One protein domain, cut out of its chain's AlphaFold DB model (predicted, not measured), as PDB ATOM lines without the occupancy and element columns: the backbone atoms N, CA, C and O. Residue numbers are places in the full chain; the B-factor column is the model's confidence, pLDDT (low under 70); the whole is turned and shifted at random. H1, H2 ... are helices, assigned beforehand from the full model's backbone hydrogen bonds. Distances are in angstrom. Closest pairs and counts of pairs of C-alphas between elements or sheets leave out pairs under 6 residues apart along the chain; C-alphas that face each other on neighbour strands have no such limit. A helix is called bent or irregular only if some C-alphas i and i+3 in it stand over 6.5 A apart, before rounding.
ATOM      1  N   ALA A  23    -145.235 179.623  33.299       79.06
ATOM      2  CA  ALA A  23    -143.905 179.784  32.701       79.06
ATOM      3  C   ALA A  23    -143.124 180.960  33.319       79.06
ATOM      4  O   ALA A  23    -141.914 180.858  33.522       79.06
ATOM      5  N   VAL A  24    -143.833 182.032  33.690       80.00
ATOM      6  CA  VAL A  24    -143.261 183.206  34.364       80.00
ATOM      7  C   VAL A  24    -142.782 182.856  35.772       80.00
ATOM      8  O   VAL A  24    -141.667 183.211  36.141       80.00
ATOM      9  N   ALA A  25    -143.570 182.095  36.537       80.06
ATOM     10  CA  ALA A  25    -143.175 181.645  37.871       80.06
ATOM     11  C   ALA A  25    -141.909 180.779  37.806       80.06
ATOM     12  O   ALA A  25    -140.964 181.010  38.545       80.06
ATOM     13  N   ARG A  26    -141.820 179.864  36.833       79.69
ATOM     14  CA  ARG A  26    -140.633 179.012  36.642       79.69
ATOM     15  C   ARG A  26    -139.373 179.803  36.277       79.69
ATOM     16  O   ARG A  26    -138.279 179.432  36.701       79.69
ATOM     17  N   PHE A  27    -139.513 180.862  35.479       83.31
ATOM     18  CA  PHE A  27    -138.399 181.754  35.160       83.31
ATOM     19  C   PHE A  27    -137.945 182.532  36.398       83.31
ATOM     20  O   PHE A  27    -136.754 182.530  36.708       83.31
ATOM     21  N   ASN A  28    -138.893 183.115  37.135       84.81
ATOM     22  CA  ASN A  28    -138.621 183.851  38.367       84.81
ATOM     23  C   ASN A  28    -137.964 182.953  39.422       84.81
ATOM     24  O   ASN A  28    -136.971 183.353  40.020       84.81
ATOM     25  N   ASP A  29    -138.440 181.719  39.578       85.50
ATOM     26  CA  ASP A  29    -137.870 180.717  40.476       85.50
ATOM     27  C   ASP A  29    -136.433 180.357  40.077       85.50
ATOM     28  O   ASP A  29    -135.538 180.299  40.918       85.50
ATOM     29  N   SER A  30    -136.180 180.134  38.782       85.19
ATOM     30  CA  SER A  30    -134.838 179.800  38.294       85.19
ATOM     31  C   SER A  30    -133.858 180.960  38.463       85.19
ATOM     32  O   SER A  30    -132.706 180.742  38.847       85.19
ATOM     33  N   LEU A  31    -134.312 182.186  38.195       85.69
ATOM     34  CA  LEU A  31    -133.531 183.398  38.394       85.69
ATOM     35  C   LEU A  31    -133.235 183.613  39.881       85.69
ATOM     36  O   LEU A  31    -132.078 183.822  40.243       85.69
ATOM     37  N   ALA A  32    -134.250 183.482  40.736       85.44
ATOM     38  CA  ALA A  32    -134.112 183.620  42.178       85.44
ATOM     39  C   ALA A  32    -133.121 182.597  42.739       85.44
ATOM     40  O   ALA A  32    -132.152 182.985  43.378       85.44
ATOM     41  N   LEU A  33    -133.269 181.311  42.403       85.25
ATOM     42  CA  LEU A  33    -132.339 180.264  42.833       85.25
ATOM     43  C   LEU A  33    -130.895 180.531  42.395       85.25
ATOM     44  O   LEU A  33    -129.970 180.318  43.178       85.25
ATOM     45  N   LYS A  34    -130.675 180.991  41.157       87.12
ATOM     46  CA  LYS A  34    -129.325 181.329  40.675       87.12
ATOM     47  C   LYS A  34    -128.716 182.470  41.478       87.12
ATOM     48  O   LYS A  34    -127.564 182.365  41.893       87.12
ATOM     49  N   ILE A  35    -129.478 183.536  41.712       85.19
ATOM     50  CA  ILE A  35    -128.989 184.694  42.460       85.19
ATOM     51  C   ILE A  35    -128.769 184.321  43.930       85.19
ATOM     52  O   ILE A  35    -127.697 184.596  44.458       85.19
ATOM     53  N   THR A  36    -129.713 183.637  44.579       86.06
ATOM     54  CA  THR A  36    -129.592 183.198  45.977       86.06
ATOM     55  C   THR A  36    -128.394 182.275  46.181       86.06
ATOM     56  O   THR A  36    -127.628 182.488  47.115       86.06
ATOM     57  N   ASN A  37    -128.168 181.306  45.288       83.50
ATOM     58  CA  ASN A  37    -126.996 180.433  45.379       83.50
ATOM     59  C   ASN A  37    -125.688 181.190  45.117       83.50
ATOM     60  O   ASN A  37    -124.683 180.909  45.762       83.50
ATOM     61  N   SER A  38    -125.688 182.165  44.205       83.56
ATOM     62  CA  SER A  38    -124.504 182.983  43.933       83.56
ATOM     63  C   SER A  38    -124.172 183.912  45.104       83.56
ATOM     64  O   SER A  38    -123.011 183.988  45.504       83.56
ATOM     65  N   VAL A  39    -125.165 184.597  45.680       79.69
ATOM     66  CA  VAL A  39    -124.964 185.525  46.805       79.69
ATOM     67  C   VAL A  39    -124.703 184.777  48.114       79.69
ATOM     68  O   VAL A  39    -123.886 185.219  48.916       79.69
ATOM     69  N   GLY A  40    -125.327 183.615  48.313       76.12
ATOM     70  CA  GLY A  40    -125.060 182.730  49.449       76.12
ATOM     71  C   GLY A  40    -123.731 181.972  49.363       76.12
ATOM     72  O   GLY A  40    -123.358 181.299  50.320       76.12
ATOM     73  N   SER A  41    -123.010 182.059  48.240       79.12
ATOM     74  CA  SER A  41    -121.689 181.442  48.081       79.12
ATOM     75  C   SER A  41    -120.563 182.374  48.544       79.12
ATOM     76  O   SER A  41    -120.711 183.595  48.527       79.12
ATOM     77  N   MET A  42    -119.393 181.812  48.881       86.25
ATOM     78  CA  MET A  42    -118.190 182.574  49.273       86.25
ATOM     79  C   MET A  42    -117.777 183.671  48.266       86.25
ATOM     80  O   MET A  42    -117.070 184.603  48.637       86.25
ATOM     81  N   TRP A  43    -118.241 183.608  47.012       84.38
ATOM     82  CA  TRP A  43    -117.993 184.629  45.991       84.38
ATOM     83  C   TRP A  43    -118.501 186.022  46.371       84.38
ATOM     84  O   TRP A  43    -117.834 187.008  46.052       84.38
ATOM     85  N   SER A  44    -119.635 186.128  47.072       80.62
ATOM     86  CA  SER A  44    -120.146 187.427  47.529       80.62
ATOM     87  C   SER A  44    -119.223 188.059  48.567       80.62
ATOM     88  O   SER A  44    -118.978 189.262  48.517       80.62
ATOM     89  N   ALA A  45    -118.632 187.242  49.444       81.62
ATOM     90  CA  ALA A  45    -117.665 187.698  50.432       81.62
ATOM     91  C   ALA A  45    -116.411 188.271  49.760       81.62
ATOM     92  O   ALA A  45    -115.949 189.336  50.161       81.62
ATOM     93  N   TYR A  46    -115.901 187.634  48.698       86.38
ATOM     94  CA  TYR A  46    -114.776 188.180  47.930       86.38
ATOM     95  C   TYR A  46    -115.134 189.493  47.221       86.38
ATOM     96  O   TYR A  46    -114.341 190.432  47.237       86.38
ATOM     97  N   LEU A  47    -116.338 189.590  46.649       85.62
ATOM     98  CA  LEU A  47    -116.835 190.810  46.002       85.62
ATOM     99  C   LEU A  47    -116.977 191.972  46.993       85.62
ATOM    100  O   LEU A  47    -116.491 193.069  46.726       85.62
ATOM    101  N   PHE A  48    -117.595 191.738  48.152       83.44
ATOM    102  CA  PHE A  48    -117.756 192.760  49.187       83.44
ATOM    103  C   PHE A  48    -116.436 193.137  49.846       83.44
ATOM    104  O   PHE A  48    -116.211 194.316  50.111       83.44
ATOM    105  N   ALA A  49    -115.539 192.175  50.055       85.19
ATOM    106  CA  ALA A  49    -114.198 192.461  50.538       85.19
ATOM    107  C   ALA A  49    -113.441 193.363  49.556       85.19
ATOM    108  O   ALA A  49    -112.851 194.351  49.980       85.19
ATOM    109  N   LEU A  50    -113.514 193.085  48.249       87.00
ATOM    110  CA  LEU A  50    -112.876 193.909  47.222       87.00
ATOM    111  C   LEU A  50    -113.489 195.315  47.147       87.00
ATOM    112  O   LEU A  50    -112.753 196.298  47.113       87.00
ATOM    113  N   LEU A  51    -114.821 195.425  47.164       83.31
ATOM    114  CA  LEU A  51    -115.523 196.716  47.177       83.31
ATOM    115  C   LEU A  51    -115.182 197.539  48.429       83.31
ATOM    116  O   LEU A  51    -114.952 198.744  48.333       83.31
ATOM    117  N   SER A  52    -115.083 196.884  49.588       82.25
ATOM    118  CA  SER A  52    -114.659 197.509  50.843       82.25
ATOM    119  C   SER A  52    -113.208 197.991  50.770       82.25
ATOM    120  O   SER A  52    -112.911 199.127  51.140       82.25
ATOM    121  N   LEU A  53    -112.309 197.184  50.197       84.69
ATOM    122  CA  LEU A  53    -110.906 197.558  50.007       84.69
ATOM    123  C   LEU A  53    -110.744 198.735  49.038       84.69
ATOM    124  O   LEU A  53    -109.868 199.570  49.246       84.69
ATOM    125  N   LEU A  54    -111.604 198.842  48.021       82.94
ATOM    126  CA  LEU A  54    -111.665 200.007  47.134       82.94
ATOM    127  C   LEU A  54    -112.164 201.268  47.861       82.94
ATOM    128  O   LEU A  54    -111.692 202.364  47.566       82.94
ATOM    129  N   SER A  55    -113.086 201.128  48.818       80.31
ATOM    130  CA  SER A  55    -113.631 202.255  49.590       80.31
ATOM    131  C   SER A  55    -112.721 202.710  50.740       80.31
ATOM    132  O   SER A  55    -112.817 203.860  51.177       80.31
ATOM    133  N   LEU A  56    -111.846 201.839  51.249       83.31
ATOM    134  CA  LEU A  56    -111.002 202.101  52.418       83.31
ATOM    135  C   LEU A  56    -110.026 203.280  52.228       83.31
ATOM    136  O   LEU A  56    -110.011 204.153  53.099       83.31
ATOM    137  N   PRO A  57    -109.262 203.390  51.119       80.94
ATOM    138  CA  PRO A  57    -108.397 204.543  50.863       80.94
ATOM    139  C   PRO A  57    -109.144 205.874  50.911       80.94
ATOM    140  O   PRO A  57    -108.638 206.868  51.429       80.94
ATOM    141  N   ALA A  58    -110.369 205.886  50.396       76.56
ATOM    142  CA  ALA A  58    -111.173 207.089  50.304       76.56
ATOM    143  C   ALA A  58    -111.659 207.558  51.688       76.56
ATOM    144  O   ALA A  58    -111.610 208.749  51.998       76.56
ATOM    145  N   ILE A  59    -112.036 206.614  52.555       78.38
ATOM    146  CA  ILE A  59    -112.396 206.890  53.951       78.38
ATOM    147  C   ILE A  59    -111.168 207.365  54.737       78.38
ATOM    148  O   ILE A  59    -111.249 208.336  55.488       78.38
ATOM    149  N   LEU A  60    -110.011 206.736  54.537       82.19
ATOM    150  CA  LEU A  60    -108.787 207.081  55.259       82.19
ATOM    151  C   LEU A  60    -108.313 208.515  54.962       82.19
ATOM    152  O   LEU A  60    -107.919 209.230  55.880       82.19
ATOM    153  N   VAL A  61    -108.427 208.959  53.705       81.75
ATOM    154  CA  VAL A  61    -108.129 210.347  53.306       81.75
ATOM    155  C   VAL A  61    -109.184 211.330  53.822       81.75
ATOM    156  O   VAL A  61    -108.850 212.471  54.127       81.75
ATOM    157  N   SER A  62    -110.445 210.902  53.968       76.00
ATOM    158  CA  SER A  62    -111.491 211.745  54.568       76.00
ATOM    159  C   SER A  62    -111.231 212.052  56.049       76.00
ATOM    160  O   SER A  62    -111.553 213.143  56.509       76.00
ATOM    161  N   ILE A  63    -110.611 211.112  56.775       81.94
ATOM    162  CA  ILE A  63    -110.254 211.256  58.193       81.94
ATOM    163  C   ILE A  63    -108.929 212.016  58.349       81.94
ATOM    164  O   ILE A  63    -108.821 212.879  59.213       81.94
ATOM    165  N   ASN A  64    -107.936 211.726  57.500       83.88
ATOM    166  CA  ASN A  64    -106.609 212.343  57.533       83.88
ATOM    167  C   ASN A  64    -106.252 212.926  56.148       83.88
ATOM    168  O   ASN A  64    -105.787 212.185  55.271       83.88
ATOM    169  N   PRO A  65    -106.412 214.248  55.940       78.38
ATOM    170  CA  PRO A  65    -106.222 214.894  54.636       78.38
ATOM    171  C   PRO A  65    -104.810 214.745  54.048       78.38
ATOM    172  O   PRO A  65    -104.640 214.769  52.827       78.38
ATOM    173  N   ASP A  66    -103.802 214.544  54.900       80.50
ATOM    174  CA  ASP A  66    -102.394 214.428  54.505       80.50
ATOM    175  C   ASP A  66    -102.088 213.153  53.702       80.50
ATOM    176  O   ASP A  66    -101.151 213.124  52.902       80.50
ATOM    177  N   LEU A  67    -102.913 212.103  53.827       78.06
ATOM    178  CA  LEU A  67    -102.723 210.860  53.070       78.06
ATOM    179  C   LEU A  67    -103.095 210.975  51.585       78.06
ATOM    180  O   LEU A  67    -102.830 210.049  50.814       78.06
ATOM    181  N   LYS A  68    -103.656 212.109  51.150       76.31
ATOM    182  CA  LYS A  68    -104.084 212.345  49.764       76.31
ATOM    183  C   LYS A  68    -102.966 212.130  48.732       76.31
ATOM    184  O   LYS A  68    -103.267 211.756  47.606       76.31
ATOM    185  N   HIS A  69    -101.698 212.337  49.099       74.75
ATOM    186  CA  HIS A  69    -100.555 212.157  48.190       74.75
ATOM    187  C   HIS A  69    -100.214 210.691  47.879       74.75
ATOM    188  O   HIS A  69     -99.620 210.423  46.838       74.75
ATOM    189  N   TYR A  70    -100.588 209.740  48.741       79.25
ATOM    190  CA  TYR A  70    -100.265 208.319  48.548       79.25
ATOM    191  C   TYR A  70    -101.275 207.587  47.655       79.25
ATOM    192  O   TYR A  70    -100.991 206.486  47.184       79.25
ATOM    193  N   PHE A  71    -102.449 208.180  47.419       77.38
ATOM    194  CA  PHE A  71    -103.563 207.523  46.744       77.38
ATOM    195  C   PHE A  71    -103.980 208.249  45.450       77.38
ATOM    196  O   PHE A  71    -103.979 209.480  45.398       77.38
ATOM    197  N   PRO A  72    -104.381 207.520  44.388       78.94
ATOM    198  CA  PRO A  72    -104.839 208.129  43.140       78.94
ATOM    199  C   PRO A  72    -106.148 208.914  43.311       78.94
ATOM    200  O   PRO A  72    -107.111 208.416  43.893       78.94
ATOM    201  N   ALA A  73    -106.240 210.102  42.703       74.75
ATOM    202  CA  ALA A  73    -107.411 210.982  42.818       74.75
ATOM    203  C   ALA A  73    -108.736 210.351  42.339       74.75
ATOM    204  O   ALA A  73    -109.798 210.687  42.858       74.75
ATOM    205  N   TRP A  74    -108.685 209.420  41.382       75.88
ATOM    206  CA  TRP A  74    -109.873 208.747  40.847       75.88
ATOM    207  C   TRP A  74    -110.532 207.770  41.842       75.88
ATOM    208  O   TRP A  74    -111.720 207.495  41.702       75.88
ATOM    209  N   ILE A  75    -109.806 207.296  42.867       73.88
ATOM    210  CA  ILE A  75    -110.339 206.413  43.928       73.88
ATOM    211  C   ILE A  75    -110.954 207.226  45.077       73.88
ATOM    212  O   ILE A  75    -111.934 206.813  45.687       73.88
ATOM    213  N   ILE A  76    -110.402 208.407  45.362       73.19
ATOM    214  CA  ILE A  76    -110.793 209.263  46.500       73.19
ATOM    215  C   ILE A  76    -111.974 210.181  46.126       73.19
ATOM    216  O   ILE A  76    -112.468 210.953  46.946       73.19
ATOM    217  N   ALA A  77    -112.430 210.136  44.872       79.94
ATOM    218  CA  ALA A  77    -113.515 210.972  44.384       79.94
ATOM    219  C   ALA A  77    -114.796 210.748  45.220       79.94
ATOM    220  O   ALA A  77    -115.304 209.622  45.250       79.94
ATOM    221  N   PRO A  78    -115.372 211.798  45.840       71.81
ATOM    222  CA  PRO A  78    -116.571 211.669  46.673       71.81
ATOM    223  C   PRO A  78    -117.742 211.015  45.932       71.81
ATOM    224  O   PRO A  78    -118.458 210.192  46.492       71.81
ATOM    225  N   SER A  79    -117.890 211.326  44.641       77.62
ATOM    226  CA  SER A  79    -118.921 210.759  43.769       77.62
ATOM    227  C   SER A  79    -118.796 209.245  43.587       77.62
ATOM    228  O   SER A  79    -119.814 208.555  43.558       77.62
ATOM    229  N   MET A  80    -117.573 208.713  43.500       77.38
ATOM    230  CA  MET A  80    -117.334 207.274  43.362       77.38
ATOM    231  C   MET A  80    -117.715 206.536  44.648       77.38
ATOM    232  O   MET A  80    -118.400 205.516  44.592       77.38
ATOM    233  N   ILE A  81    -117.346 207.087  45.808       80.00
ATOM    234  CA  ILE A  81    -117.685 206.515  47.120       80.00
ATOM    235  C   ILE A  81    -119.201 206.457  47.291       80.00
ATOM    236  O   ILE A  81    -119.740 205.409  47.633       80.00
ATOM    237  N   THR A  82    -119.905 207.562  47.022       82.75
ATOM    238  CA  THR A  82    -121.366 207.619  47.162       82.75
ATOM    239  C   THR A  82    -122.066 206.649  46.216       82.75
ATOM    240  O   THR A  82    -123.037 206.015  46.618       82.75
ATOM    241  N   LEU A  83    -121.568 206.481  44.987       82.88
ATOM    242  CA  LEU A  83    -122.134 205.538  44.024       82.88
ATOM    243  C   LEU A  83    -121.940 204.087  44.485       82.88
ATOM    244  O   LEU A  83    -122.905 203.323  44.519       82.88
ATOM    245  N   VAL A  84    -120.725 203.714  44.894       82.69
ATOM    246  CA  VAL A  84    -120.431 202.363  45.401       82.69
ATOM    247  C   VAL A  84    -121.220 202.073  46.680       82.69
ATOM    248  O   VAL A  84    -121.833 201.011  46.795       82.69
ATOM    249  N   ALA A  85    -121.276 203.030  47.608       82.88
ATOM    250  CA  ALA A  85    -122.046 202.917  48.841       82.88
ATOM    251  C   ALA A  85    -123.550 202.776  48.560       82.88
ATOM    252  O   ALA A  85    -124.202 201.911  49.137       82.88
ATOM    253  N   TRP A  86    -124.103 203.558  47.629       84.88
ATOM    254  CA  TRP A  86    -125.516 203.475  47.262       84.88
ATOM    255  C   TRP A  86    -125.874 202.123  46.627       84.88
ATOM    256  O   TRP A  86    -126.899 201.539  46.989       84.88
ATOM    257  N   ILE A  87    -125.018 201.593  45.743       82.81
ATOM    258  CA  ILE A  87    -125.213 200.264  45.144       82.81
ATOM    259  C   ILE A  87    -125.135 199.176  46.225       82.81
ATOM    260  O   ILE A  87    -126.018 198.325  46.311       82.81
ATOM    261  N   SER A  88    -124.111 199.212  47.081       82.69
ATOM    262  CA  SER A  88    -123.917 198.199  48.123       82.69
ATOM    263  C   SER A  88    -125.010 198.221  49.190       82.69
ATOM    264  O   SER A  88    -125.388 197.164  49.690       82.69
ATOM    265  N   GLN A  89    -125.482 199.407  49.571       80.62
ATOM    266  CA  GLN A  89    -126.404 199.571  50.684       80.62
ATOM    267  C   GLN A  89    -127.858 199.514  50.228       80.62
ATOM    268  O   GLN A  89    -128.586 198.640  50.663       80.62
ATOM    269  N   ASN A  90    -128.297 200.407  49.343       81.12
ATOM    270  CA  ASN A  90    -129.721 200.519  49.018       81.12
ATOM    271  C   ASN A  90    -130.145 199.512  47.949       81.12
ATOM    272  O   ASN A  90    -131.180 198.862  48.078       81.12
ATOM    273  N   PHE A  91    -129.342 199.368  46.892       80.69
ATOM    274  CA  PHE A  91    -129.708 198.518  45.762       80.69
ATOM    275  C   PHE A  91    -129.611 197.035  46.112       80.69
ATOM    276  O   PHE A  91    -130.598 196.312  45.968       80.69
ATOM    277  N   LEU A  92    -128.459 196.580  46.622       81.31
ATOM    278  CA  LEU A  92    -128.330 195.186  47.028       81.31
ATOM    279  C   LEU A  92    -129.344 194.837  48.119       81.31
ATOM    280  O   LEU A  92    -130.027 193.838  47.967       81.31
ATOM    281  N   GLN A  93    -129.530 195.649  49.161       80.94
ATOM    282  CA  GLN A  93    -130.454 195.314  50.253       80.94
ATOM    283  C   GLN A  93    -131.914 195.164  49.796       80.94
ATOM    284  O   GLN A  93    -132.562 194.179  50.157       80.94
ATOM    285  N   LEU A  94    -132.426 196.095  48.984       86.25
ATOM    286  CA  LEU A  94    -133.811 196.041  48.502       86.25
ATOM    287  C   LEU A  94    -134.052 194.883  47.530       86.25
ATOM    288  O   LEU A  94    -135.144 194.321  47.510       86.25
ATOM    289  N   VAL A  95    -133.045 194.502  46.743       82.56
ATOM    290  CA  VAL A  95    -133.146 193.387  45.792       82.56
ATOM    291  C   VAL A  95    -132.909 192.040  46.475       82.56
ATOM    292  O   VAL A  95    -133.508 191.036  46.093       82.56
ATOM    293  N   LEU A  96    -132.062 191.995  47.502       84.31
ATOM    294  CA  LEU A  96    -131.644 190.744  48.116       84.31
ATOM    295  C   LEU A  96    -132.770 190.086  48.915       84.31
ATOM    296  O   LEU A  96    -132.936 188.874  48.812       84.31
ATOM    297  N   LEU A  97    -133.569 190.854  49.666       89.44
ATOM    298  CA  LEU A  97    -134.638 190.279  50.494       89.44
ATOM    299  C   LEU A  97    -135.714 189.555  49.662       89.44
ATOM    300  O   LEU A  97    -135.978 188.385  49.949       89.44
ATOM    301  N   PRO A  98    -136.305 190.161  48.609       86.44
ATOM    302  CA  PRO A  98    -137.309 189.482  47.792       86.44
ATOM    303  C   PRO A  98    -136.732 188.287  47.033       86.44
ATOM    304  O   PRO A  98    -137.368 187.238  46.949       86.44
ATOM    305  N   VAL A  99    -135.510 188.417  46.507       85.50
ATOM    306  CA  VAL A  99    -134.853 187.338  45.761       85.50
ATOM    307  C   VAL A  99    -134.546 186.146  46.665       85.50
ATOM    308  O   VAL A  99    -134.825 185.011  46.281       85.50
ATOM    309  N   ILE A 100    -134.035 186.382  47.878       87.00
ATOM    310  CA  ILE A 100    -133.831 185.325  48.874       87.00
ATOM    311  C   ILE A 100    -135.164 184.686  49.260       87.00
ATOM    312  O   ILE A 100    -135.229 183.463  49.304       87.00
ATOM    313  N   MET A 101    -136.219 185.469  49.500       88.31
ATOM    314  CA  MET A 101    -137.529 184.934  49.880       88.31
ATOM    315  C   MET A 101    -138.090 183.995  48.805       88.31
ATOM    316  O   MET A 101    -138.513 182.885  49.116       88.31
ATOM    317  N   VAL A 102    -138.026 184.383  47.527       87.56
ATOM    318  CA  VAL A 102    -138.424 183.495  46.422       87.56
ATOM    319  C   VAL A 102    -137.501 182.278  46.348       87.56
ATOM    320  O   VAL A 102    -137.986 181.157  46.237       87.56
ATOM    321  N   GLY A 103    -136.183 182.459  46.473       86.44
ATOM    322  CA  GLY A 103    -135.223 181.353  46.475       86.44
ATOM    323  C   GLY A 103    -135.502 180.327  47.578       86.44
ATOM    324  O   GLY A 103    -135.522 179.126  47.310       86.44
ATOM    325  N   GLN A 104    -135.792 180.788  48.796       86.81
ATOM    326  CA  GLN A 104    -136.164 179.952  49.937       86.81
ATOM    327  C   GLN A 104    -137.491 179.229  49.704       86.81
ATOM    328  O   GLN A 104    -137.539 178.019  49.890       86.81
ATOM    329  N   ASN A 105    -138.526 179.923  49.219       87.19
ATOM    330  CA  ASN A 105    -139.820 179.308  48.898       87.19
ATOM    331  C   ASN A 105    -139.678 178.200  47.843       87.19
ATOM    332  O   ASN A 105    -140.334 177.160  47.911       87.19
ATOM    333  N   VAL A 106    -138.795 178.394  46.860       86.75
ATOM    334  CA  VAL A 106    -138.522 177.374  45.845       86.75
ATOM    335  C   VAL A 106    -137.761 176.194  46.443       86.75
ATOM    336  O   VAL A 106    -138.120 175.055  46.155       86.75
ATOM    337  N   ILE A 107    -136.747 176.437  47.280       85.56
ATOM    338  CA  ILE A 107    -135.997 175.374  47.969       85.56
ATOM    339  C   ILE A 107    -136.919 174.567  48.889       85.56
ATOM    340  O   ILE A 107    -136.855 173.342  48.852       85.56
ATOM    341  N   GLN A 108    -137.801 175.223  49.647       86.75
ATOM    342  CA  GLN A 108    -138.803 174.568  50.492       86.75
ATOM    343  C   GLN A 108    -139.709 173.663  49.660       86.75
ATOM    344  O   GLN A 108    -139.791 172.475  49.939       86.75
ATOM    345  N   ALA A 109    -140.250 174.160  48.543       85.19
ATOM    346  CA  ALA A 109    -141.056 173.330  47.650       85.19
ATOM    347  C   ALA A 109    -140.282 172.111  47.101       85.19
ATOM    348  O   ALA A 109    -140.853 171.031  46.958       85.19
ATOM    349  N   GLN A 110    -138.981 172.251  46.798       83.62
ATOM    350  CA  GLN A 110    -138.145 171.103  46.415       83.62
ATOM    351  C   GLN A 110    -137.951 170.116  47.575       83.62
ATOM    352  O   GLN A 110    -137.942 168.906  47.340       83.62
ATOM    353  N   GLN A 111    -137.755 170.613  48.799       84.62
ATOM    354  CA  GLN A 111    -137.591 169.788  49.995       84.62
ATOM    355  C   GLN A 111    -138.874 169.031  50.328       84.62
ATOM    356  O   GLN A 111    -138.787 167.834  50.575       84.62
ATOM    357  N   ASP A 112    -140.033 169.675  50.232       85.50
ATOM    358  CA  ASP A 112    -141.338 169.052  50.457       85.50
ATOM    359  C   ASP A 112    -141.606 167.950  49.425       85.50
ATOM    360  O   ASP A 112    -141.913 166.816  49.788       85.50
ATOM    361  N   ALA A 113    -141.384 168.234  48.133       83.19
ATOM    362  CA  ALA A 113    -141.539 167.237  47.072       83.19
ATOM    363  C   ALA A 113    -140.574 166.051  47.236       83.19
ATOM    364  O   ALA A 113    -140.912 164.907  46.924       83.19
ATOM    365  N   LYS A 114    -139.353 166.311  47.718       81.88
ATOM    366  CA  LYS A 114    -138.391 165.252  48.024       81.88
ATOM    367  C   LYS A 114    -138.818 164.453  49.256       81.88
ATOM    368  O   LYS A 114    -138.766 163.231  49.202       81.88
ATOM    369  N   ALA A 115    -139.262 165.112  50.322       85.75
ATOM    370  CA  ALA A 115    -139.729 164.469  51.543       85.75
ATOM    371  C   ALA A 115    -140.948 163.577  51.279       85.75
ATOM    372  O   ALA A 115    -141.021 162.476  51.818       85.75
ATOM    373  N   GLU A 116    -141.867 163.999  50.408       84.00
ATOM    374  CA  GLU A 116    -143.004 163.175  49.996       84.00
ATOM    375  C   GLU A 116    -142.554 161.928  49.220       84.00
ATOM    376  O   GLU A 116    -142.980 160.815  49.538       84.00
ATOM    377  N   ALA A 117    -141.654 162.079  48.244       82.38
ATOM    378  CA  ALA A 117    -141.105 160.943  47.502       82.38
ATOM    379  C   ALA A 117    -140.323 159.974  48.412       82.38
ATOM    380  O   ALA A 117    -140.478 158.752  48.302       82.38
ATOM    381  N   ASP A 118    -139.525 160.510  49.339       85.12
ATOM    382  CA  ASP A 118    -138.787 159.731  50.335       85.12
ATOM    383  C   ASP A 118    -139.764 158.995  51.268       85.12
ATOM    384  O   ASP A 118    -139.608 157.795  51.491       85.12
ATOM    385  N   HIS A 119    -140.832 159.653  51.739       87.50
ATOM    386  CA  HIS A 119    -141.863 159.035  52.579       87.50
ATOM    387  C   HIS A 119    -142.544 157.854  51.876       87.50
ATOM    388  O   HIS A 119    -142.606 156.758  52.433       87.50
ATOM    389  N   ARG A 120    -142.990 158.035  50.625       83.50
ATOM    390  CA  ARG A 120    -143.598 156.959  49.821       83.50
ATOM    391  C   ARG A 120    -142.644 155.780  49.633       83.50
ATOM    392  O   ARG A 120    -143.057 154.627  49.758       83.50
ATOM    393  N   THR A 121    -141.370 156.073  49.372       86.88
ATOM    394  CA  THR A 121    -140.325 155.055  49.214       86.88
ATOM    395  C   THR A 121    -140.121 154.273  50.510       86.88
ATOM    396  O   THR A 121    -140.094 153.044  50.482       86.88
ATOM    397  N   LEU A 122    -140.046 154.955  51.656       87.19
ATOM    398  CA  LEU A 122    -139.919 154.315  52.967       87.19
ATOM    399  C   LEU A 122    -141.124 153.427  53.292       87.19
ATOM    400  O   LEU A 122    -140.943 152.295  53.736       87.19
ATOM    401  N   THR A 123    -142.347 153.889  53.019       87.69
ATOM    402  CA  THR A 123    -143.558 153.074  53.198       87.69
ATOM    403  C   THR A 123    -143.528 151.823  52.322       87.69
ATOM    404  O   THR A 123    -143.875 150.737  52.785       87.69
TER     405      THR A 123
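AT A GLANCE: This is residues 23 to 123 of the 151 residues of an uncharacterized protein of Microbacterium sp. oral taxon 186 str. F0373 (UniProt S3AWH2). One very long, kinked helix, H4, makes the length of an open rod; H1 crosses it near residues 99 to 107, and H2 runs alongside its first part, the opposite way. Short H3 and a loop make the turn between H2 and H4, while residues 108 to 123 of H4 stick out as an arm. The printed part has 101 residues with four named helices, H1 to H4 in order, and no named strand: all helix. It is extended, with a radius of gyration of the C-alphas of 21.1 A and spans of 74 by 27 by 16 A.

HOW THE PARTS SIT: Begin at H1, residues 23 to 39: its residues 29 to 36 touch H4, residues 78 to 123, at a steep tilt of 67 degrees, opposite ways, closest at the C-alphas of Leu 33 and Gly 103, 4.8 A. H1 and H2, residues 42 to 63, are close but not clearly touching; the closest C-alphas, of Ser 38 and Ser 44, are 7.2 A apart. H2 touches H4 at a shallow tilt of 20 degrees, opposite ways, closest at the C-alphas of Ser 55 and Ile 81, 6.4 A. H3, residues 65 to 69, and H2 only just touch, only at the corner, with 3 pairs of C-alphas within 8 A, the closest those of Val 61 and Leu 67, 5.4 A. H3 is apart from H1 and H4. Each O i to N i+4 pair is within hydrogen-bond range in H1, against 16 of 18 in H2, 38 of 42 in H4 and 0 of 1 in H3, where 1 of 2 O i to N i+3 pairs is.

IN THESE COORDINATES: Find C-alpha 23 at (-143.905, 179.784, 32.701), where H1 begins its 24.3 A. H2 spans 31.1 A, with a kink of 33 degrees near residue 57, and H3 9.0 A; both are only just irregular, with C-alphas 54 and 57 6.7 A apart, and 66 and 69 7.0 A. H4 spans 64.8 A to C-alpha 123 at (-143.558, 153.074, 53.198), with a kink of 36 degrees near residue 95.

THE WHOLE: The C-alphas farthest apart, of Asp 66 and Thr 123, are 73.9 A apart. The printed part has no cut and no long link, and no printed residue is under 70 in pLDDT.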